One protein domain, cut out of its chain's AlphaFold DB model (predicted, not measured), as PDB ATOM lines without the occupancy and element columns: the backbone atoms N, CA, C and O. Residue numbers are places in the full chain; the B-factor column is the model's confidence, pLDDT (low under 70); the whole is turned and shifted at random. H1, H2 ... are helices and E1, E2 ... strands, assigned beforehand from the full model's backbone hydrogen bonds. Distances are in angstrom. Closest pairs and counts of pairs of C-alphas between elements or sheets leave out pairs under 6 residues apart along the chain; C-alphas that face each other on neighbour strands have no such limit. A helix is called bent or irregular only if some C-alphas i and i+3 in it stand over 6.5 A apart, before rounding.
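Overview. This is residues 4 to 172 of the 173 residues of the protein "G_PROTEIN_RECEP_F1_2 domain-containing protein" of Brugia timori (UniProt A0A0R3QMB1). Two long helices, H2 and H3, lie side by side and run opposite ways as a long helical hairpin; H4 folds back along part of H3, and residues 153 to 170 of H5 stick out from the end of H4 as an arm. A small two-stranded hairpin, E1 and E2, lies beyond the end where H2 begins, with the short H1 between. The printed part has 169 residues, with two named strands and five named helices in the order E1 E2 H1 H2 H3 H4 H5; the sheet, order E1 - E2, is antiparallel and the class is mostly helix. The whole is extended, with a radius of gyration of the C-alphas of 25.4 A and spans of 79 by 54 by 30 A.

Along the chain. Strand E1, residues 4 to 11, begins at C-alpha 4, (128.289, 101.485, 68.592), and bends by 57 degrees at residue 7. E2 holds residues 16 to 23 and is 22.2 A long. H1 holds residues 25 to 28. H2, residues 30 to 71, is 59.0 A long and begins at C-alpha 30, (143.410, 96.254, 76.577); it is neither bent nor irregular, but only just: C-alphas 37 and 40 are 6.2 A apart. H3, residues 80 to 119, is 58.8 A long. H4, residues 124 to 144, measures 30.6 A. H5, residues 146 to 170, measures 36.2 A and ends at C-alpha 170, (110.029, 77.815, 129.072).

Arrangement. E1 and E2 form a hairpin, antiparallel at 149 degrees; N 9 and O 18 are 2.8 A apart and N 20 and O 7 are 2.7 A apart, within hydrogen-bond range. Both strands are apart from H2, H3, H4 and H5. H1 and H2 are close but not clearly touching, the closest C-alphas being those of Arg 27 and Arg 33 at 6.4 A. H2 and H3 form a helical hairpin with a shallow tilt of 2 degrees, opposite ways; H2 touches H3 with residues 45 to 64 alone, and the closest C-alphas, of Pro 49 and Val 100, are 6.6 A apart. H3 touches H4 with residues 99 to 116 alone, and the closest C-alphas are those of Cys 106 and Cys 136, 5.6 A. H3 and H4 form a helical hairpin, opposite ways at a shallow tilt of 32 degrees, only just short of steep. H4 and H5 touch only at the corner, about perpendicular at 83 degrees, the closest C-alphas being those of Met 142 and Tyr 148 at 5.2 A. Every O i to N i+4 pair is within hydrogen-bond range in H3 and H5, against 34 of 38 in H2 and 16 of 17 in H4; H1 is too short for such a pair.

Size, cuts and confidence. The two C-alphas farthest apart, of Ser 12 and Met 76, are 83.4 A apart. The printed part has no cut and no long link; the link from H2 to H3 is short and the others are tight. Residues 72 to 78 stand free, as do residues 28 to 35, of which 30 to 35 belong to H2, and residues 153 to 172, of which 153 to 170 belong to H5. The mean pLDDT of the printed part is 73.6; 54 residues are under 70, among them residues 22 to 30, 67 to 81 and 156 to 172.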
ATOM      1  N   ARG A   4     128.783 101.123  69.925       74.31
ATOM      2  CA  ARG A   4     128.289 101.485  68.592       74.31
ATOM      3  C   ARG A   4     127.040 100.675  68.266       74.31
ATOM      4  O   ARG A   4     126.982  99.488  68.571       74.31
ATOM      5  N   VAL A   5     126.062 101.319  67.637       76.88
ATOM      6  CA  VAL A   5     124.906 100.627  67.055       76.88
ATOM      7  C   VAL A   5     125.336 100.102  65.695       76.88
ATOM      8  O   VAL A   5     125.825 100.879  64.876       76.88
ATOM      9  N   VAL A   6     125.226  98.793  65.488       75.38
ATOM     10  CA  VAL A   6     125.711  98.143  64.260       75.38
ATOM     11  C   VAL A   6     124.560  97.727  63.358       75.38
ATOM     12  O   VAL A   6     124.684  97.866  62.151       75.38
ATOM     13  N   ASN A   7     123.437  97.286  63.929       77.19
ATOM     14  CA  ASN A   7     122.233  96.880  63.202       77.19
ATOM     15  C   ASN A   7     120.986  97.128  64.056       77.19
ATOM     16  O   ASN A   7     121.103  97.312  65.262       77.19
ATOM     17  N   ASN A   8     119.798  97.059  63.456       82.12
ATOM     18  CA  ASN A   8     118.528  97.033  64.183       82.12
ATOM     19  C   ASN A   8     117.874  95.663  63.982       82.12
ATOM     20  O   ASN A   8     117.612  95.266  62.849       82.12
ATOM     21  N   CYS A   9     117.617  94.935  65.067       83.94
ATOM     22  CA  CYS A   9     116.950  93.638  65.017       83.94
ATOM     23  C   CYS A   9     115.456  93.824  65.297       83.94
ATOM     24  O   CYS A   9     115.083  94.420  66.310       83.94
ATOM     25  N   PHE A  10     114.591  93.322  64.415       84.81
ATOM     26  CA  PHE A  10     113.146  93.371  64.630       84.81
ATOM     27  C   PHE A  10     112.721  92.268  65.604       84.81
ATOM     28  O   PHE A  10     112.970  91.088  65.354       84.81
ATOM     29  N   ARG A  11     112.089  92.639  66.722       83.19
ATOM     30  CA  ARG A  11     111.550  91.687  67.700       83.19
ATOM     31  C   ARG A  11     110.031  91.608  67.540       83.19
ATOM     32  O   ARG A  11     109.304  92.472  68.024       83.19
ATOM     33  N   SER A  12     109.568  90.534  66.900       85.31
ATOM     34  CA  SER A  12     108.156  90.292  66.557       85.31
ATOM     35  C   SER A  12     107.205  90.292  67.758       85.31
ATOM     36  O   SER A  12     106.076  90.745  67.641       85.31
ATOM     37  N   ASN A  13     107.663  89.850  68.931       85.75
ATOM     38  CA  ASN A  13     106.835  89.779  70.140       85.75
ATOM     39  C   ASN A  13     106.393  91.155  70.683       85.75
ATOM     40  O   ASN A  13     105.375  91.243  71.358       85.75
ATOM     41  N   ILE A  14     107.136  92.223  70.374       88.12
ATOM     42  CA  ILE A  14     106.849  93.597  70.827       88.12
ATOM     43  C   ILE A  14     106.665  94.579  69.659       88.12
ATOM     44  O   ILE A  14     106.574  95.781  69.887       88.12
ATOM     45  N   ASN A  15     106.648  94.077  68.417       87.81
ATOM     46  CA  ASN A  15     106.535  94.863  67.183       87.81
ATOM     47  C   ASN A  15     107.482  96.085  67.119       87.81
ATOM     48  O   ASN A  15     107.119  97.148  66.619       87.81
ATOM     49  N   ALA A  16     108.712  95.932  67.619       87.06
ATOM     50  CA  ALA A  16     109.683  97.021  67.716       87.06
ATOM     51  C   ALA A  16     111.068  96.624  67.186       87.06
ATOM     52  O   ALA A  16     111.501  95.472  67.299       87.06
ATOM     53  N   PHE A  17     111.783  97.607  66.633       83.94
ATOM     54  CA  PHE A  17     113.182  97.483  66.229       83.94
ATOM     55  C   PHE A  17     114.096  97.816  67.408       83.94
ATOM     56  O   PHE A  17     114.049  98.925  67.939       83.94
ATOM     57  N   ILE A  18     114.942  96.866  67.807       82.06
ATOM     58  CA  ILE A  18     115.908  97.048  68.891       82.06
ATOM     59  C   ILE A  18     117.302  97.254  68.281       82.06
ATOM     60  O   ILE A  18     117.750  96.402  67.503       82.06
ATOM     61  N   PRO A  19     118.015  98.340  68.624       81.38
ATOM     62  CA  PRO A  19     119.380  98.553  68.165       81.38
ATOM     63  C   PRO A  19     120.338  97.527  68.788       81.38
ATOM     64  O   PRO A  19     120.415  97.369  70.005       81.38
ATOM     65  N   VAL A  20     121.098  96.844  67.937       76.62
ATOM     66  CA  VAL A  20     122.174  95.922  68.303       76.62
ATOM     67  C   VAL A  20     123.413  96.738  68.639       76.62
ATOM     68  O   VAL A  20     124.016  97.401  67.790       76.62
ATOM     69  N   LEU A  21     123.770  96.683  69.914       77.12
ATOM     70  CA  LEU A  21     124.863  97.411  70.533       77.12
ATOM     71  C   LEU A  21     126.116  96.532  70.547       77.12
ATOM     72  O   LEU A  21     126.143  95.505  71.218       77.12
ATOM     73  N   VAL A  22     127.167  96.943  69.840       68.06
ATOM     74  CA  VAL A  22     128.463  96.247  69.825       68.06
ATOM     75  C   VAL A  22     129.504  97.113  70.541       68.06
ATOM     76  O   VAL A  22     129.502  98.342  70.379       68.06
ATOM     77  N   PRO A  23     130.396  96.525  71.363       66.31
ATOM     78  CA  PRO A  23     131.481  97.269  71.991       66.31
ATOM     79  C   PRO A  23     132.339  97.987  70.939       66.31
ATOM     80  O   PRO A  23     132.778  97.404  69.952       66.31
ATOM     81  N   SER A  24     132.591  99.280  71.150       66.88
ATOM     82  CA  SER A  24     133.479 100.059  70.279       66.88
ATOM     83  C   SER A  24     134.934  99.584  70.414       66.88
ATOM     84  O   SER A  24     135.342  99.168  71.496       66.88
ATOM     85  N   ASN A  25     135.765  99.785  69.383       60.88
ATOM     86  CA  ASN A  25     137.220  99.520  69.426       60.88
ATOM     87  C   ASN A  25     137.938 100.179  70.623       60.88
ATOM     88  O   ASN A  25     138.969  99.698  71.081       60.88
ATOM     89  N   LEU A  26     137.372 101.256  71.179       58.44
ATOM     90  CA  LEU A  26     137.874 101.900  72.396       58.44
ATOM     91  C   LEU A  26     137.714 101.023  73.656       58.44
ATOM     92  O   LEU A  26     138.576 101.042  74.523       58.44
ATOM     93  N   ARG A  27     136.639 100.229  73.748       55.59
ATOM     94  CA  ARG A  27     136.372  99.299  74.861       55.59
ATOM     95  C   ARG A  27     137.158  97.985  74.726       55.59
ATOM     96  O   ARG A  27     137.423  97.342  75.735       55.59
ATOM     97  N   LEU A  28     137.547  97.619  73.501       59.88
ATOM     98  CA  LEU A  28     138.375  96.444  73.195       59.88
ATOM     99  C   LEU A  28     139.878  96.691  73.401       59.88
ATOM    100  O   LEU A  28     140.646  95.739  73.488       59.88
ATOM    101  N   ASN A  29     140.308  97.952  73.510       69.75
ATOM    102  CA  ASN A  29     141.702  98.273  73.799       69.75
ATOM    103  C   ASN A  29     142.074  97.834  75.221       69.75
ATOM    104  O   ASN A  29     141.586  98.388  76.210       69.75
ATOM    105  N   GLN A  30     142.981  96.864  75.317       64.50
ATOM    106  CA  GLN A  30     143.410  96.254  76.577       64.50
ATOM    107  C   GLN A  30     143.969  97.285  77.567       64.50
ATOM    108  O   GLN A  30     143.622  97.261  78.746       64.50
ATOM    109  N   THR A  31     144.747  98.253  77.075       71.44
ATOM    110  CA  THR A  31     145.313  99.349  77.874       71.44
ATOM    111  C   THR A  31     144.228 100.255  78.458       71.44
ATOM    112  O   THR A  31     144.272 100.601  79.635       71.44
ATOM    113  N   TYR A  32     143.207 100.593  77.665       69.25
ATOM    114  CA  TYR A  32     142.090 101.421  78.125       69.25
ATOM    115  C   TYR A  32     141.262 100.693  79.186       69.25
ATOM    116  O   TYR A  32     140.898 101.269  80.209       69.25
ATOM    117  N   ARG A  33     141.019  99.394  78.984       67.94
ATOM    118  CA  ARG A  33     140.283  98.557  79.932       67.94
ATOM    119  C   ARG A  33     141.054  98.404  81.250       67.94
ATOM    120  O   ARG A  33     140.466  98.592  82.308       67.94
ATOM    121  N   LEU A  34     142.366  98.172  81.207       71.50
ATOM    122  CA  LEU A  34     143.206  98.068  82.405       71.50
ATOM    123  C   LEU A  34     143.241  99.378  83.209       71.50
ATOM    124  O   LEU A  34     143.106  99.364  84.428       71.50
ATOM    125  N   ILE A  35     143.391 100.521  82.538       76.88
ATOM    126  CA  ILE A  35     143.463 101.823  83.213       76.88
ATOM    127  C   ILE A  35     142.099 102.212  83.793       76.88
ATOM    128  O   ILE A  35     142.019 102.630  84.945       76.88
ATOM    129  N   PHE A  36     141.018 102.061  83.025       70.75
ATOM    130  CA  PHE A  36     139.705 102.571  83.421       70.75
ATOM    131  C   PHE A  36     138.954 101.615  84.359       70.75
ATOM    132  O   PHE A  36     138.443 102.029  85.398       70.75
ATOM    133  N   PHE A  37     138.913 100.324  84.020       68.31
ATOM    134  CA  PHE A  37     138.231  99.299  84.814       68.31
ATOM    135  C   PHE A  37     139.131  98.682  85.887       68.31
ATOM    136  O   PHE A  37     138.621  98.251  86.912       68.31
ATOM    137  N   GLY A  38     140.450  98.657  85.687       68.81
ATOM    138  CA  GLY A  38     141.394  98.246  86.724       68.81
ATOM    139  C   GLY A  38     141.670  99.392  87.692       68.81
ATOM    140  O   GLY A  38     141.150  99.410  88.802       68.81
ATOM    141  N   TRP A  39     142.463 100.377  87.275       78.38
ATOM    142  CA  TRP A  39     142.993 101.392  88.192       78.38
ATOM    143  C   TRP A  39     141.974 102.448  88.617       78.38
ATOM    144  O   TRP A  39     141.787 102.654  89.812       78.38
ATOM    145  N   ALA A  40     141.290 103.108  87.680       78.44
ATOM    146  CA  ALA A  40     140.388 104.210  88.017       78.44
ATOM    147  C   ALA A  40     139.184 103.737  88.846       78.44
ATOM    148  O   ALA A  40     138.851 104.357  89.855       78.44
ATOM    149  N   TYR A  41     138.578 102.605  88.472       77.00
ATOM    150  CA  TYR A  41     137.502 101.994  89.251       77.00
ATOM    151  C   TYR A  41     137.975 101.553  90.642       77.00
ATOM    152  O   TYR A  41     137.312 101.871  91.623       77.00
ATOM    153  N   THR A  42     139.143 100.909  90.758       73.88
ATOM    154  CA  THR A  42     139.700 100.510  92.065       73.88
ATOM    155  C   THR A  42     140.019 101.725  92.931       73.88
ATOM    156  O   THR A  42     139.723 101.729  94.118       73.88
ATOM    157  N   ILE A  43     140.563 102.801  92.366       80.19
ATOM    158  CA  ILE A  43     140.837 104.027  93.122       80.19
ATOM    159  C   ILE A  43     139.529 104.651  93.611       80.19
ATOM    160  O   ILE A  43     139.388 104.939  94.796       80.19
ATOM    161  N   LEU A  44     138.543 104.822  92.734       76.81
ATOM    162  CA  LEU A  44     137.270 105.424  93.125       76.81
ATOM    163  C   LEU A  44     136.493 104.556  94.113       76.81
ATOM    164  O   LEU A  44     135.900 105.090  95.044       76.81
ATOM    165  N   MET A  45     136.514 103.235  93.945       75.44
ATOM    166  CA  MET A  45     135.806 102.335  94.844       75.44
ATOM    167  C   MET A  45     136.547 102.112  96.149       75.44
ATOM    168  O   MET A  45     135.866 102.058  97.150       75.44
ATOM    169  N   PHE A  46     137.879 102.022  96.187       75.50
ATOM    170  CA  PHE A  46     138.635 101.751  97.417       75.50
ATOM    171  C   PHE A  46     139.197 103.014  98.061       75.50
ATOM    172  O   PHE A  46     138.946 103.274  99.234       75.50
ATOM    173  N   VAL A  47     139.940 103.834  97.320       79.12
ATOM    174  CA  VAL A  47     140.650 104.986  97.898       79.12
ATOM    175  C   VAL A  47     139.663 106.023  98.427       79.12
ATOM    176  O   VAL A  47     139.863 106.551  99.519       79.12
ATOM    177  N   LEU A  48     138.562 106.286  97.722       79.44
ATOM    178  CA  LEU A  48     137.574 107.282  98.150       79.44
ATOM    179  C   LEU A  48     136.877 106.928  99.482       79.44
ATOM    180  O   LEU A  48     136.909 107.752 100.398       79.44
ATOM    181  N   PRO A  49     136.295 105.734  99.688       76.44
ATOM    182  CA  PRO A  49     135.696 105.421 100.982       76.44
ATOM    183  C   PRO A  49     136.731 105.220 102.096       76.44
ATOM    184  O   PRO A  49     136.454 105.597 103.232       76.44
ATOM    185  N   PHE A  50     137.934 104.709 101.804       79.44
ATOM    186  CA  PHE A  50     139.005 104.639 102.808       79.44
ATOM    187  C   PHE A  50     139.456 106.031 103.263       79.44
ATOM    188  O   PHE A  50     139.615 106.268 104.460       79.44
ATOM    189  N   THR A  51     139.630 106.974 102.335       83.38
ATOM    190  CA  THR A  51     140.008 108.356 102.672       83.38
ATOM    191  C   THR A  51     138.920 109.062 103.471       83.38
ATOM    192  O   THR A  51     139.239 109.690 104.477       83.38
ATOM    193  N   LEU A  52     137.642 108.897 103.115       81.81
ATOM    194  CA  LEU A  52     136.526 109.418 103.913       81.81
ATOM    195  C   LEU A  52     136.531 108.850 105.335       81.81
ATOM    196  O   LEU A  52     136.360 109.590 106.298       81.81
ATOM    197  N   LEU A  53     136.785 107.554 105.481       80.94
ATOM    198  CA  LEU A  53     136.843 106.875 106.770       80.94
ATOM    199  C   LEU A  53     138.022 107.375 107.616       80.94
ATOM    200  O   LEU A  53     137.851 107.625 108.807       80.94
ATOM    201  N   ILE A  54     139.198 107.580 107.018       84.19
ATOM    202  CA  ILE A  54     140.363 108.169 107.696       84.19
ATOM    203  C   ILE A  54     140.065 109.608 108.120       84.19
ATOM    204  O   ILE A  54     140.328 109.967 109.266       84.19
ATOM    205  N   ILE A  55     139.478 110.421 107.238       86.56
ATOM    206  CA  ILE A  55     139.130 111.812 107.543       86.56
ATOM    207  C   ILE A  55     138.121 111.855 108.688       86.56
ATOM    208  O   ILE A  55     138.385 112.518 109.685       86.56
ATOM    209  N   LEU A  56     137.016 111.114 108.611       79.56
ATOM    210  CA  LEU A  56     135.990 111.104 109.657       79.56
ATOM    211  C   LEU A  56     136.549 110.606 110.994       79.56
ATOM    212  O   LEU A  56     136.339 111.252 112.019       79.56
ATOM    213  N   ASN A  57     137.347 109.536 110.988       81.38
ATOM    214  CA  ASN A  57     138.023 109.062 112.197       81.38
ATOM    215  C   ASN A  57     139.029 110.076 112.753       81.38
ATOM    216  O   ASN A  57     139.143 110.226 113.969       81.38
ATOM    217  N   SER A  58     139.737 110.804 111.887       83.38
ATOM    218  CA  SER A  58     140.667 111.851 112.310       83.38
ATOM    219  C   SER A  58     139.941 113.057 112.907       83.38
ATOM    220  O   SER A  58     140.360 113.550 113.949       83.38
ATOM    221  N   GLN A  59     138.824 113.491 112.316       84.50
ATOM    222  CA  GLN A  59     138.018 114.606 112.814       84.50
ATOM    223  C   GLN A  59     137.408 114.275 114.178       84.50
ATOM    224  O   GLN A  59     137.478 115.097 115.088       84.50
ATOM    225  N   VAL A  60     136.903 113.049 114.351       77.50
ATOM    226  CA  VAL A  60     136.407 112.548 115.642       77.50
ATOM    227  C   VAL A  60     137.530 112.536 116.681       77.50
ATOM    228  O   VAL A  60     137.399 113.142 117.742       77.50
ATOM    229  N   LEU A  61     138.687 111.947 116.361       76.44
ATOM    230  CA  LEU A  61     139.826 111.911 117.282       76.44
ATOM    231  C   LEU A  61     140.322 113.317 117.655       76.44
ATOM    232  O   LEU A  61     140.703 113.560 118.802       76.44
ATOM    233  N   LEU A  62     140.324 114.254 116.706       79.88
ATOM    234  CA  LEU A  62     140.696 115.647 116.944       79.88
ATOM    235  C   LEU A  62     139.658 116.380 117.801       79.88
ATOM    236  O   LEU A  62     140.055 117.124 118.698       79.88
ATOM    237  N   ALA A  63     138.361 116.146 117.587       77.31
ATOM    238  CA  ALA A  63     137.286 116.705 118.403       77.31
ATOM    239  C   ALA A  63     137.375 116.218 119.858       77.31
ATOM    240  O   ALA A  63     137.387 117.043 120.776       77.31
ATOM    241  N   ILE A  64     137.576 114.912 120.070       70.44
ATOM    242  CA  ILE A  64     137.792 114.317 121.399       70.44
ATOM    243  C   ILE A  64     139.039 114.920 122.053       70.44
ATOM    244  O   ILE A  64     138.993 115.377 123.193       70.44
ATOM    245  N   ARG A  65     140.170 114.985 121.335       73.12
ATOM    246  CA  ARG A  65     141.419 115.556 121.873       73.12
ATOM    247  C   ARG A  65     141.288 117.037 122.214       73.12
ATOM    248  O   ARG A  65     141.900 117.488 123.183       73.12
ATOM    249  N   ARG A  66     140.515 117.799 121.437       74.12
ATOM    250  CA  ARG A  66     140.256 119.222 121.684       74.12
ATOM    251  C   ARG A  66     139.368 119.417 122.912       74.12
ATOM    252  O   ARG A  66     139.708 120.254 123.744       74.12
ATOM    253  N   SER A  67     138.319 118.609 123.056       64.94
ATOM    254  CA  SER A  67     137.455 118.581 124.244       64.94
ATOM    255  C   SER A  67     138.245 118.186 125.502       64.94
ATOM    256  O   SER A  67     138.251 118.908 126.500       64.94
ATOM    257  N   ASN A  68     139.066 117.134 125.410       65.62
ATOM    258  CA  ASN A  68     139.920 116.669 126.505       65.62
ATOM    259  C   ASN A  68     140.999 117.687 126.904       65.62
ATOM    260  O   ASN A  68     141.283 117.837 128.091       65.62
ATOM    261  N   ARG A  69     141.606 118.423 125.956       63.28
ATOM    262  CA  ARG A  69     142.561 119.505 126.285       63.28
ATOM    263  C   ARG A  69     141.909 120.647 127.060       63.28
ATOM    264  O   ARG A  69     142.603 121.286 127.850       63.28
ATOM    265  N   LEU A  70     140.626 120.918 126.817       61.84
ATOM    266  CA  LEU A  70     139.885 121.983 127.485       61.84
ATOM    267  C   LEU A  70     139.502 121.568 128.916       61.84
ATOM    268  O   LEU A  70     139.787 122.307 129.856       61.84
ATOM    269  N   HIS A  71     138.995 120.345 129.105       56.97
ATOM    270  CA  HIS A  71     138.624 119.828 130.429       56.97
ATOM    271  C   HIS A  71     139.814 119.494 131.337       56.97
ATOM    272  O   HIS A  71     139.755 119.736 132.542       56.97
ATOM    273  N   ARG A  72     140.947 119.032 130.789       53.38
ATOM    274  CA  ARG A  72     142.158 118.743 131.583       53.38
ATOM    275  C   ARG A  72     142.815 119.997 132.172       53.38
ATOM    276  O   ARG A  72     143.640 119.883 133.070       53.38
ATOM    277  N   ARG A  73     142.458 121.190 131.682       53.94
ATOM    278  CA  ARG A  73     142.851 122.469 132.293       53.94
ATOM    279  C   ARG A  73     141.936 122.905 133.444       53.94
ATOM    280  O   ARG A  73     142.308 123.840 134.141       53.94
ATOM    281  N   GLN A  74     140.777 122.268 133.643       53.69
ATOM    282  CA  GLN A  74     139.746 122.748 134.573       53.69
ATOM    283  C   GLN A  74     139.321 121.760 135.671       53.69
ATOM    284  O   GLN A  74     138.753 122.219 136.657       53.69
ATOM    285  N   SER A  75     139.560 120.443 135.585       47.91
ATOM    286  CA  SER A  75     139.097 119.524 136.647       47.91
ATOM    287  C   SER A  75     139.935 118.249 136.800       47.91
ATOM    288  O   SER A  75     140.250 117.567 135.830       47.91
ATOM    289  N   MET A  76     140.262 117.917 138.053       51.84
ATOM    290  CA  MET A  76     141.004 116.726 138.503       51.84
ATOM    291  C   MET A  76     140.067 115.534 138.816       51.84
ATOM    292  O   MET A  76     140.420 114.646 139.584       51.84
ATOM    293  N   VAL A  77     138.854 115.513 138.245       58.34
ATOM    294  CA  VAL A  77     137.829 114.482 138.494       58.34
ATOM    295  C   VAL A  77     137.680 113.601 137.243       58.34
ATOM    296  O   VAL A  77     137.610 114.149 136.142       58.34
ATOM    297  N   PRO A  78     137.642 112.258 137.359       57.19
ATOM    298  CA  PRO A  78     137.409 111.380 136.217       57.19
ATOM    299  C   PRO A  78     135.966 111.554 135.734       57.19
ATOM    300  O   PRO A  78     135.027 111.133 136.404       57.19
ATOM    301  N   ASP A  79     135.789 112.186 134.577       67.06
ATOM    302  CA  ASP A  79     134.468 112.399 133.994       67.06
ATOM    303  C   ASP A  79     133.986 111.118 133.284       67.06
ATOM    304  O   ASP A  79     134.416 110.778 132.177       67.06
ATOM    305  N   GLU A  80     133.116 110.362 133.956       69.62
ATOM    306  CA  GLU A  80     132.485 109.150 133.414       69.62
ATOM    307  C   GLU A  80     131.626 109.450 132.172       69.62
ATOM    308  O   GLU A  80     131.501 108.597 131.285       69.62
ATOM    309  N   SER A  81     131.097 110.674 132.042       68.88
ATOM    310  CA  SER A  81     130.284 111.073 130.888       68.88
ATOM    311  C   SER A  81     131.109 111.139 129.592       68.88
ATOM    312  O   SER A  81     130.666 110.670 128.538       68.88
ATOM    313  N   LEU A  82     132.363 111.590 129.690       70.06
ATOM    314  CA  LEU A  82     133.346 111.629 128.604       70.06
ATOM    315  C   LEU A  82     133.740 110.228 128.122       70.06
ATOM    316  O   LEU A  82     133.755 109.965 126.918       70.06
ATOM    317  N   LYS A  83     133.988 109.290 129.049       69.94
ATOM    318  CA  LYS A  83     134.267 107.885 128.696       69.94
ATOM    319  C   LYS A  83     133.082 107.231 127.991       69.94
ATOM    320  O   LYS A  83     133.269 106.407 127.095       69.94
ATOM    321  N   GLN A  84     131.855 107.568 128.391       71.12
ATOM    322  CA  GLN A  84     130.656 107.052 127.740       71.12
ATOM    323  C   GLN A  84     130.486 107.627 126.326       71.12
ATOM    324  O   GLN A  84     130.109 106.880 125.418       71.12
ATOM    325  N   ALA A  85     130.793 108.910 126.118       71.31
ATOM    326  CA  ALA A  85     130.808 109.534 124.796       71.31
ATOM    327  C   ALA A  85     131.860 108.886 123.879       71.31
ATOM    328  O   ALA A  85     131.519 108.441 122.785       71.31
ATOM    329  N   GLU A  86     133.091 108.696 124.366       71.31
ATOM    330  CA  GLU A  86     134.170 108.034 123.621       71.31
ATOM    331  C   GLU A  86     133.790 106.604 123.202       71.31
ATOM    332  O   GLU A  86     134.005 106.200 122.058       71.31
ATOM    333  N   ARG A  87     133.158 105.831 124.099       73.00
ATOM    334  CA  ARG A  87     132.673 104.475 123.783       73.00
ATOM    335  C   ARG A  87     131.597 104.482 122.696       73.00
ATOM    336  O   ARG A  87     131.666 103.652 121.787       73.00
ATOM    337  N   LYS A  88     130.628 105.400 122.770       71.06
ATOM    338  CA  LYS A  88     129.558 105.539 121.763       71.06
ATOM    339  C   LYS A  88     130.127 105.936 120.401       71.06
ATOM    340  O   LYS A  88     129.773 105.333 119.392       71.06
ATOM    341  N   GLU A  89     131.048 106.892 120.368       71.69
ATOM    342  CA  GLU A  89     131.696 107.345 119.134       71.69
ATOM    343  C   GLU A  89     132.568 106.253 118.510       71.69
ATOM    344  O   GLU A  89     132.485 106.002 117.305       71.69
ATOM    345  N   ARG A  90     133.334 105.523 119.330       76.12
ATOM    346  CA  ARG A  90     134.106 104.357 118.885       76.12
ATOM    347  C   ARG A  90     133.204 103.289 118.268       76.12
ATOM    348  O   ARG A  90     133.556 102.718 117.240       76.12
ATOM    349  N   GLN A  91     132.038 103.031 118.860       73.31
ATOM    350  CA  GLN A  91     131.070 102.076 118.317       73.31
ATOM    351  C   GLN A  91     130.499 102.534 116.963       73.31
ATOM    352  O   GLN A  91     130.398 101.722 116.044       73.31
ATOM    353  N   ILE A  92     130.184 103.825 116.803       78.19
ATOM    354  CA  ILE A  92     129.709 104.398 115.529       78.19
ATOM    355  C   ILE A  92     130.791 104.303 114.446       78.19
ATOM    356  O   ILE A  92     130.493 103.901 113.324       78.19
ATOM    357  N   SER A  93     132.042 104.623 114.778       78.88
ATOM    358  CA  SER A  93     133.183 104.490 113.865       78.88
ATOM    359  C   SER A  93     133.355 103.049 113.372       78.88
ATOM    360  O   SER A  93     133.444 102.817 112.167       78.88
ATOM    361  N   ILE A  94     133.311 102.067 114.281       79.50
ATOM    362  CA  ILE A  94     133.388 100.641 113.928       79.50
ATOM    363  C   ILE A  94     132.229 100.246 113.003       79.50
ATOM    364  O   ILE A  94     132.445  99.552 112.010       79.50
ATOM    365  N   MET A  95     131.014 100.723 113.279       80.44
ATOM    366  CA  MET A  95     129.851 100.491 112.420       80.44
ATOM    367  C   MET A  95     130.035 101.109 111.022       80.44
ATOM    368  O   MET A  95     129.736 100.455 110.025       80.44
ATOM    369  N   LEU A  96     130.570 102.332 110.926       77.00
ATOM    370  CA  LEU A  96     130.866 102.996 109.652       77.00
ATOM    371  C   LEU A  96     131.929 102.229 108.852       77.00
ATOM    372  O   LEU A  96     131.768 102.037 107.648       77.00
ATOM    373  N   ILE A  97     132.980 101.748 109.525       80.25
ATOM    374  CA  ILE A  97     134.019 100.906 108.921       80.25
ATOM    375  C   ILE A  97     133.413  99.626 108.351       80.25
ATOM    376  O   ILE A  97     133.675  99.287 107.198       80.25
ATOM    377  N   ALA A  98     132.573  98.937 109.126       80.56
ATOM    378  CA  ALA A  98     131.922  97.709 108.684       80.56
ATOM    379  C   ALA A  98     131.042  97.939 107.443       80.56
ATOM    380  O   ALA A  98     131.135  97.178 106.482       80.56
ATOM    381  N   ILE A  99     130.249  99.017 107.418       81.56
ATOM    382  CA  ILE A  99     129.418  99.377 106.256       81.56
ATOM    383  C   ILE A  99     130.281  99.602 105.011       81.56
ATOM    384  O   ILE A  99     129.953  99.103 103.934       81.56
ATOM    385  N   VAL A 100     131.397 100.320 105.153       80.00
ATOM    386  CA  VAL A 100     132.324 100.580 104.046       80.00
ATOM    387  C   VAL A 100     132.940  99.282 103.524       80.00
ATOM    388  O   VAL A 100     132.963  99.075 102.314       80.00
ATOM    389  N   LEU A 101     133.384  98.382 104.402       82.12
ATOM    390  CA  LEU A 101     133.946  97.090 103.994       82.12
ATOM    391  C   LEU A 101     132.923  96.221 103.250       82.12
ATOM    392  O   LEU A 101     133.258  95.630 102.222       82.12
ATOM    393  N   VAL A 102     131.669  96.190 103.708       82.69
ATOM    394  CA  VAL A 102     130.584  95.474 103.016       82.69
ATOM    395  C   VAL A 102     130.331  96.089 101.640       82.69
ATOM    396  O   VAL A 102     130.330  95.368 100.641       82.69
ATOM    397  N   PHE A 103     130.211  97.416 101.551       81.75
ATOM    398  CA  PHE A 103     130.040  98.120 100.279       81.75
ATOM    399  C   PHE A 103     131.182  97.821  99.294       81.75
ATOM    400  O   PHE A 103     130.930  97.513  98.129       81.75
ATOM    401  N   LEU A 104     132.431  97.852  99.763       80.06
ATOM    402  CA  LEU A 104     133.617  97.527  98.970       80.06
ATOM    403  C   LEU A 104     133.583  96.095  98.442       80.06
ATOM    404  O   LEU A 104     133.802  95.869  97.250       80.06
ATOM    405  N   SER A 105     133.284  95.132  99.315       82.62
ATOM    406  CA  SER A 105     133.218  93.719  98.940       82.62
ATOM    407  C   SER A 105     132.153  93.469  97.867       82.62
ATOM    408  O   SER A 105     132.432  92.809  96.869       82.62
ATOM    409  N   CYS A 106     130.982  94.096  97.996       81.88
ATOM    410  CA  CYS A 106     129.896  93.984  97.029       81.88
ATOM    411  C   CYS A 106     130.230  94.633  95.675       81.88
ATOM    412  O   CYS A 106     129.985  94.029  94.634       81.88
ATOM    413  N   ASN A 107     130.843  95.822  95.658       81.94
ATOM    414  CA  ASN A 107     131.264  96.456  94.400       81.94
ATOM    415  C   ASN A 107     132.373  95.661  93.695       81.94
ATOM    416  O   ASN A 107     132.366  95.517  92.473       81.94
ATOM    417  N   THR A 108     133.295  95.080  94.467       81.00
ATOM    418  CA  THR A 108     134.333  94.188  93.933       81.00
ATOM    419  C   THR A 108     133.717  92.926  93.332       81.00
ATOM    420  O   THR A 108     134.117  92.495  92.255       81.00
ATOM    421  N   LEU A 109     132.700  92.354  93.980       84.06
ATOM    422  CA  LEU A 109     131.990  91.185  93.467       84.06
ATOM    423  C   LEU A 109     131.262  91.485  92.147       84.06
ATOM    424  O   LEU A 109     131.382  90.708  91.202       84.06
ATOM    425  N   ALA A 110     130.571  92.625  92.049       82.88
ATOM    426  CA  ALA A 110     129.923  93.074  90.813       82.88
ATOM    427  C   ALA A 110     130.922  93.178  89.649       82.88
ATOM    428  O   ALA A 110     130.637  92.776  88.520       82.88
ATOM    429  N   PHE A 111     132.119  93.689  89.940       79.81
ATOM    430  CA  PHE A 111     133.207  93.774  88.979       79.81
ATOM    431  C   PHE A 111     133.692  92.396  88.516       79.81
ATOM    432  O   PHE A 111     133.843  92.173  87.315       79.81
ATOM    433  N   VAL A 112     133.885  91.458  89.448       81.88
ATOM    434  CA  VAL A 112     134.281  90.076  89.137       81.88
ATOM    435  C   VAL A 112     133.237  89.391  88.254       81.88
ATOM    436  O   VAL A 112     133.606  88.790  87.247       81.88
ATOM    437  N   VAL A 113     131.945  89.539  88.565       83.00
ATOM    438  CA  VAL A 113     130.840  89.016  87.740       83.00
ATOM    439  C   VAL A 113     130.896  89.579  86.321       83.00
ATOM    440  O   VAL A 113     130.851  88.818  85.358       83.00
ATOM    441  N   ASN A 114     131.071  90.894  86.183       81.19
ATOM    442  CA  ASN A 114     131.157  91.554  84.881       81.19
ATOM    443  C   ASN A 114     132.400  91.110  84.082       81.19
ATOM    444  O   ASN A 114     132.365  91.029  82.854       81.19
ATOM    445  N   ILE A 115     133.525  90.811  84.741       78.62
ATOM    446  CA  ILE A 115     134.691  90.223  84.065       78.62
ATOM    447  C   ILE A 115     134.390  88.800  83.600       78.62
ATOM    448  O   ILE A 115     134.677  88.496  82.445       78.62
ATOM    449  N   LEU A 116     133.827  87.955  84.465       81.06
ATOM    450  CA  LEU A 116     133.510  86.558  84.149       81.06
ATOM    451  C   LEU A 116     132.542  86.450  82.965       81.06
ATOM    452  O   LEU A 116     132.784  85.660  82.056       81.06
ATOM    453  N   GLU A 117     131.519  87.306  82.927       77.81
ATOM    454  CA  GLU A 117     130.588  87.417  81.800       77.81
ATOM    455  C   GLU A 117     131.321  87.778  80.497       77.81
ATOM    456  O   GLU A 117     131.145  87.129  79.471       77.81
ATOM    457  N   ASN A 118     132.236  88.754  80.543       73.44
ATOM    458  CA  ASN A 118     133.031  89.150  79.375       73.44
ATOM    459  C   ASN A 118     134.047  88.086  78.915       73.44
ATOM    460  O   ASN A 118     134.557  88.188  77.800       73.44
ATOM    461  N   VAL A 119     134.396  87.117  79.766       78.69
ATOM    462  CA  VAL A 119     135.290  85.992  79.436       78.69
ATOM    463  C   VAL A 119     134.491  84.769  78.943       78.69
ATOM    464  O   VAL A 119     135.088  83.817  78.449       78.69
ATOM    465  N   GLY A 120     133.152  84.812  78.995       75.88
ATOM    466  CA  GLY A 120     132.273  83.727  78.541       75.88
ATOM    467  C   GLY A 120     132.177  82.566  79.534       75.88
ATOM    468  O   GLY A 120     132.108  81.406  79.131       75.88
ATOM    469  N   TYR A 121     132.253  82.856  80.836       79.12
ATOM    470  CA  TYR A 121     132.298  81.839  81.887       79.12
ATOM    471  C   TYR A 121     130.891  81.460  82.394       79.12
ATOM    472  O   TYR A 121     130.420  82.006  83.388       79.12
ATOM    473  N   ASP A 122     130.240  80.484  81.754       72.38
ATOM    474  CA  ASP A 122     128.867  80.042  82.068       72.38
ATOM    475  C   ASP A 122     128.818  78.789  82.968       72.38
ATOM    476  O   ASP A 122     128.366  77.717  82.573       72.38
ATOM    477  N   ASN A 123     129.292  78.911  84.212       81.75
ATOM    478  CA  ASN A 123     129.270  77.819  85.199       81.75
ATOM    479  C   ASN A 123     128.299  78.096  86.360       81.75
ATOM    480  O   ASN A 123     127.944  79.241  86.631       81.75
ATOM    481  N   ALA A 124     127.930  77.065  87.132       82.44
ATOM    482  CA  ALA A 124     127.066  77.210  88.317       82.44
ATOM    483  C   ALA A 124     127.589  78.253  89.332       82.44
ATOM    484  O   ALA A 124     126.808  78.963  89.966       82.44
ATOM    485  N   LEU A 125     128.916  78.403  89.431       79.75
ATOM    486  CA  LEU A 125     129.548  79.453  90.231       79.75
ATOM    487  C   LEU A 125     129.179  80.861  89.739       79.75
ATOM    488  O   LEU A 125     128.850  81.706  90.563       79.75
ATOM    489  N   TYR A 126     129.150  81.115  88.427       84.12
ATOM    490  CA  TYR A 126     128.750  82.416  87.877       84.12
ATOM    491  C   TYR A 126     127.315  82.775  88.281       84.12
ATOM    492  O   TYR A 126     127.083  83.862  88.811       84.12
ATOM    493  N   VAL A 127     126.377  81.829  88.154       83.38
ATOM    494  CA  VAL A 127     124.976  82.020  88.572       83.38
ATOM    495  C   VAL A 127     124.884  82.367  90.061       83.38
ATOM    496  O   VAL A 127     124.161  83.289  90.443       83.38
ATOM    497  N   SER A 128     125.661  81.684  90.910       85.69
ATOM    498  CA  SER A 128     125.708  81.989  92.343       85.69
ATOM    499  C   SER A 128     126.288  83.380  92.628       85.69
ATOM    500  O   SER A 128     125.718  84.123  93.423       85.69
ATOM    501  N   LEU A 129     127.355  83.792  91.932       85.81
ATOM    502  CA  LEU A 129     127.945  85.122  92.100       85.81
ATOM    503  C   LEU A 129     126.993  86.235  91.640       85.81
ATOM    504  O   LEU A 129     126.925  87.278  92.291       85.81
ATOM    505  N   VAL A 130     126.230  86.023  90.565       83.88
ATOM    506  CA  VAL A 130     125.190  86.964  90.111       83.88
ATOM    507  C   VAL A 130     124.099  87.112  91.177       83.88
ATOM    508  O   VAL A 130     123.694  88.234  91.491       83.88
ATOM    509  N   MET A 131     123.663  86.005  91.787       86.38
ATOM    510  CA  MET A 131     122.670  86.024  92.867       86.38
ATOM    511  C   MET A 131     123.195  86.755  94.111       86.38
ATOM    512  O   MET A 131     122.494  87.597  94.680       86.38
ATOM    513  N   VAL A 132     124.448  86.504  94.501       87.75
ATOM    514  CA  VAL A 132     125.088  87.213  95.617       87.75
ATOM    515  C   VAL A 132     125.218  88.706  95.301       87.75
ATOM    516  O   VAL A 132     124.873  89.531  96.144       87.75
ATOM    517  N   ASN A 133     125.602  89.085  94.081       87.94
ATOM    518  CA  ASN A 133     125.666  90.485  93.658       87.94
ATOM    519  C   ASN A 133     124.297  91.194  93.757       87.94
ATOM    520  O   ASN A 133     124.202  92.315  94.258       87.94
ATOM    521  N   ALA A 134     123.208  90.524  93.368       87.56
ATOM    522  CA  ALA A 134     121.855  91.057  93.536       87.56
ATOM    523  C   ALA A 134     121.473  91.234  95.021       87.56
ATOM    524  O   ALA A 134     120.924  92.271  95.402       87.56
ATOM    525  N   SER A 135     121.814  90.263  95.877       89.00
ATOM    526  CA  SER A 135     121.570  90.334  97.328       89.00
ATOM    527  C   SER A 135     122.372  91.448  98.018       89.00
ATOM    528  O   SER A 135     121.890  92.114  98.939       89.00
ATOM    529  N   CYS A 136     123.579  91.711  97.520       85.31
ATOM    530  CA  CYS A 136     124.464  92.781  97.958       85.31
ATOM    531  C   CYS A 136     123.819  94.160  97.791       85.31
ATOM    532  O   CYS A 136     123.901  94.988  98.698       85.31
ATOM    533  N   ASN A 137     123.115  94.395  96.680       84.31
ATOM    534  CA  ASN A 137     122.398  95.651  96.455       84.31
ATOM    535  C   ASN A 137     121.348  95.888  97.547       84.31
ATOM    536  O   ASN A 137     121.348  96.944  98.176       84.31
ATOM    537  N   ILE A 138     120.511  94.884  97.837       84.19
ATOM    538  CA  ILE A 138     119.517  94.940  98.925       84.19
ATOM    539  C   ILE A 138     120.202  95.226 100.268       84.19
ATOM    540  O   ILE A 138     119.766  96.104 101.012       84.19
ATOM    541  N   THR A 139     121.308  94.533 100.548       82.00
ATOM    542  CA  THR A 139     122.087  94.694 101.784       82.00
ATOM    543  C   THR A 139     122.626  96.119 101.933       82.00
ATOM    544  O   THR A 139     122.486  96.732 102.991       82.00
ATOM    545  N   ILE A 140     123.181  96.698 100.864       82.25
ATOM    546  CA  ILE A 140     123.666  98.083 100.851       82.25
ATOM    547  C   ILE A 140     122.513  99.062 101.091       82.25
ATOM    548  O   ILE A 140     122.658  99.971 101.906       82.25
ATOM    549  N   TYR A 141     121.358  98.877 100.442       81.75
ATOM    550  CA  TYR A 141     120.195  99.749 100.647       81.75
ATOM    551  C   TYR A 141     119.692  99.715 102.092       81.75
ATOM    552  O   TYR A 141     119.410 100.770 102.664       81.75
ATOM    553  N   MET A 142     119.636  98.528 102.700       76.44
ATOM    554  CA  MET A 142     119.276  98.375 104.111       76.44
ATOM    555  C   MET A 142     120.283  99.062 105.045       76.44
ATOM    556  O   MET A 142     119.878  99.638 106.053       76.44
ATOM    557  N   LEU A 143     121.577  99.039 104.708       73.06
ATOM    558  CA  LEU A 143     122.642  99.632 105.521       73.06
ATOM    559  C   LEU A 143     122.797 101.145 105.348       73.06
ATOM    560  O   LEU A 143     123.194 101.800 106.306       73.06
ATOM    561  N   PHE A 144     122.525 101.711 104.171       70.88
ATOM    562  CA  PHE A 144     122.711 103.143 103.900       70.88
ATOM    563  C   PHE A 144     121.446 103.978 104.095       70.88
ATOM    564  O   PHE A 144     121.546 105.169 104.386       70.88
ATOM    565  N   SER A 145     120.257 103.400 103.935       75.00
ATOM    566  CA  SER A 145     119.025 104.178 104.021       75.00
ATOM    567  C   SER A 145     118.512 104.242 105.455       75.00
ATOM    568  O   SER A 145     118.109 103.236 106.031       75.00
ATOM    569  N   ASP A 146     118.477 105.441 106.032       65.12
ATOM    570  CA  ASP A 146     118.073 105.659 107.427       65.12
ATOM    571  C   ASP A 146     116.636 105.197 107.712       65.12
ATOM    572  O   ASP A 146     116.354 104.657 108.781       65.12
ATOM    573  N   LYS A 147     115.746 105.307 106.716       65.38
ATOM    574  CA  LYS A 147     114.378 104.768 106.786       65.38
ATOM    575  C   LYS A 147     114.371 103.239 106.903       65.38
ATOM    576  O   LYS A 147     113.611 102.692 107.696       65.38
ATOM    577  N   TYR A 148     115.238 102.551 106.159       65.31
ATOM    578  CA  TYR A 148     115.349 101.090 106.214       65.31
ATOM    579  C   TYR A 148     116.119 100.618 107.447       65.31
ATOM    580  O   TYR A 148     115.744  99.606 108.027       65.31
ATOM    581  N   ARG A 149     117.117 101.373 107.923       69.50
ATOM    582  CA  ARG A 149     117.795 101.107 109.202       69.50
ATOM    583  C   ARG A 149     116.831 101.188 110.384       69.50
ATOM    584  O   ARG A 149     116.920 100.368 111.293       69.50
ATOM    585  N   LEU A 150     115.889 102.133 110.356       65.56
ATOM    586  CA  LEU A 150     114.834 102.240 111.365       65.56
ATOM    587  C   LEU A 150     113.895 101.025 111.330       65.56
ATOM    588  O   LEU A 150     113.619 100.440 112.374       65.56
ATOM    589  N   LEU A 151     113.458 100.614 110.136       69.56
ATOM    590  CA  LEU A 151     112.621  99.424 109.952       69.56
ATOM    591  C   LEU A 151     113.348  98.145 110.376       69.56
ATOM    592  O   LEU A 151     112.781  97.330 111.090       69.56
ATOM    593  N   LEU A 152     114.612  97.980 109.996       67.75
ATOM    594  CA  LEU A 152     115.417  96.816 110.355       67.75
ATOM    595  C   LEU A 152     115.651  96.758 111.864       67.75
ATOM    596  O   LEU A 152     115.512  95.697 112.464       67.75
ATOM    597  N   ARG A 153     115.905  97.905 112.504       67.56
ATOM    598  CA  ARG A 153     115.961  97.991 113.964       67.56
ATOM    599  C   ARG A 153     114.630  97.583 114.590       67.56
ATOM    600  O   ARG A 153     114.666  96.811 115.536       67.56
ATOM    601  N   HIS A 154     113.498  98.028 114.042       71.69
ATOM    602  CA  HIS A 154     112.162  97.645 114.508       71.69
ATOM    603  C   HIS A 154     111.911  96.131 114.378       71.69
ATOM    604  O   HIS A 154     111.565  95.484 115.366       71.69
ATOM    605  N   TYR A 155     112.180  95.541 113.209       71.12
ATOM    606  CA  TYR A 155     112.055  94.099 112.970       71.12
ATOM    607  C   TYR A 155     112.967  93.271 113.885       71.12
ATOM    608  O   TYR A 155     112.512  92.296 114.479       71.12
ATOM    609  N   MET A 156     114.227  93.681 114.059       69.06
ATOM    610  CA  MET A 156     115.178  92.995 114.940       69.06
ATOM    611  C   MET A 156     114.784  93.122 116.418       69.06
ATOM    612  O   MET A 156     114.914  92.152 117.160       69.06
ATOM    613  N   THR A 157     114.255  94.271 116.861       65.81
ATOM    614  CA  THR A 157     113.736  94.419 118.232       65.81
ATOM    615  C   THR A 157     112.470  93.606 118.471       65.81
ATOM    616  O   THR A 157     112.322  93.045 119.551       65.81
ATOM    617  N   CYS A 158     111.581  93.483 117.482       58.78
ATOM    618  CA  CYS A 158     110.406  92.619 117.593       58.78
ATOM    619  C   CYS A 158     110.794  91.138 117.619       58.78
ATOM    620  O   CYS A 158     110.216  90.392 118.399       58.78
ATOM    621  N   HIS A 159     111.789  90.714 116.833       59.41
ATOM    622  CA  HIS A 159     112.305  89.343 116.881       59.41
ATOM    623  C   HIS A 159     112.946  89.030 118.237       59.41
ATOM    624  O   HIS A 159     112.608  88.031 118.860       59.41
ATOM    625  N   TRP A 160     113.793  89.930 118.744       51.75
ATOM    626  CA  TRP A 160     114.426  89.769 120.053       51.75
ATOM    627  C   TRP A 160     113.410  89.788 121.208       51.75
ATOM    628  O   TRP A 160     113.540  89.018 122.155       51.75
ATOM    629  N   SER A 161     112.356  90.608 121.112       56.34
ATOM    630  CA  SER A 161     111.248  90.607 122.078       56.34
ATOM    631  C   SER A 161     110.457  89.297 122.050       56.34
ATOM    632  O   SER A 161     110.045  88.826 123.105       56.34
ATOM    633  N   ARG A 162     110.268  88.693 120.869       54.47
ATOM    634  CA  ARG A 162     109.566  87.409 120.711       54.47
ATOM    635  C   ARG A 162     110.390  86.233 121.239       54.47
ATOM    636  O   ARG A 162     109.832  85.340 121.867       54.47
ATOM    637  N   ASP A 163     111.708  86.261 121.043       56.19
ATOM    638  CA  ASP A 163     112.624  85.267 121.615       56.19
ATOM    639  C   ASP A 163     112.724  85.403 123.146       56.19
ATOM    640  O   ASP A 163     112.783  84.401 123.857       56.19
ATOM    641  N   GLY A 164     112.676  86.629 123.682       56.50
ATOM    642  CA  GLY A 164     112.630  86.878 125.127       56.50
ATOM    643  C   GLY A 164     111.352  86.361 125.802       56.50
ATOM    644  O   GLY A 164     111.417  85.803 126.895       56.50
ATOM    645  N   GLU A 165     110.199  86.485 125.141       53.81
ATOM    646  CA  GLU A 165     108.906  85.982 125.636       53.81
ATOM    647  C   GLU A 165     108.832  84.438 125.603       53.81
ATOM    648  O   GLU A 165     108.292  83.804 126.514       53.81
ATOM    649  N   LEU A 166     109.464  83.807 124.605       53.53
ATOM    650  CA  LEU A 166     109.564  82.346 124.483       53.53
ATOM    651  C   LEU A 166     110.517  81.718 125.525       53.53
ATOM    652  O   LEU A 166     110.306  80.594 125.980       53.53
ATOM    653  N   LEU A 167     111.552  82.447 125.956       55.12
ATOM    654  CA  LEU A 167     112.477  82.006 127.012       55.12
ATOM    655  C   LEU A 167     111.917  82.186 128.435       55.12
ATOM    656  O   LEU A 167     112.317  81.476 129.357       55.12
ATOM    657  N   LEU A 168     110.973  83.109 128.636       56.78
ATOM    658  CA  LEU A 168     110.288  83.296 129.925       56.78
ATOM    659  C   LEU A 168     109.188  82.249 130.160       56.78
ATOM    660  O   LEU A 168     108.972  81.816 131.291       56.78
ATOM    661  N   THR A 169     108.536  81.790 129.092       52.25
ATOM    662  CA  THR A 169     107.501  80.743 129.150       52.25
ATOM    663  C   THR A 169     108.074  79.329 129.295       52.25
ATOM    664  O   THR A 169     107.400  78.449 129.813       52.25
ATOM    665  N   THR A 170     109.335  79.108 128.911       52.97
ATOM    666  CA  THR A 170     110.029  77.815 129.072       52.97
ATOM    667  C   THR A 170     110.717  77.639 130.429       52.97
ATOM    668  O   THR A 170     110.941  76.507 130.838       52.97
ATOM    669  N   ASN A 171     111.000  78.724 131.162       49.09
ATOM    670  CA  ASN A 171     111.540  78.678 132.534       49.09
ATOM    671  C   ASN A 171     110.462  78.656 133.635       49.09
ATOM    672  O   ASN A 171     110.791  78.654 134.818       49.09
ATOM    673  N   THR A 172     109.182  78.694 133.261       48.47
ATOM    674  CA  THR A 172     108.035  78.684 134.188       48.47
ATOM    675  C   THR A 172     107.211  77.391 134.120       48.47
ATOM    676  O   THR A 172     106.114  77.345 134.674       48.47
TER     677      THR A 172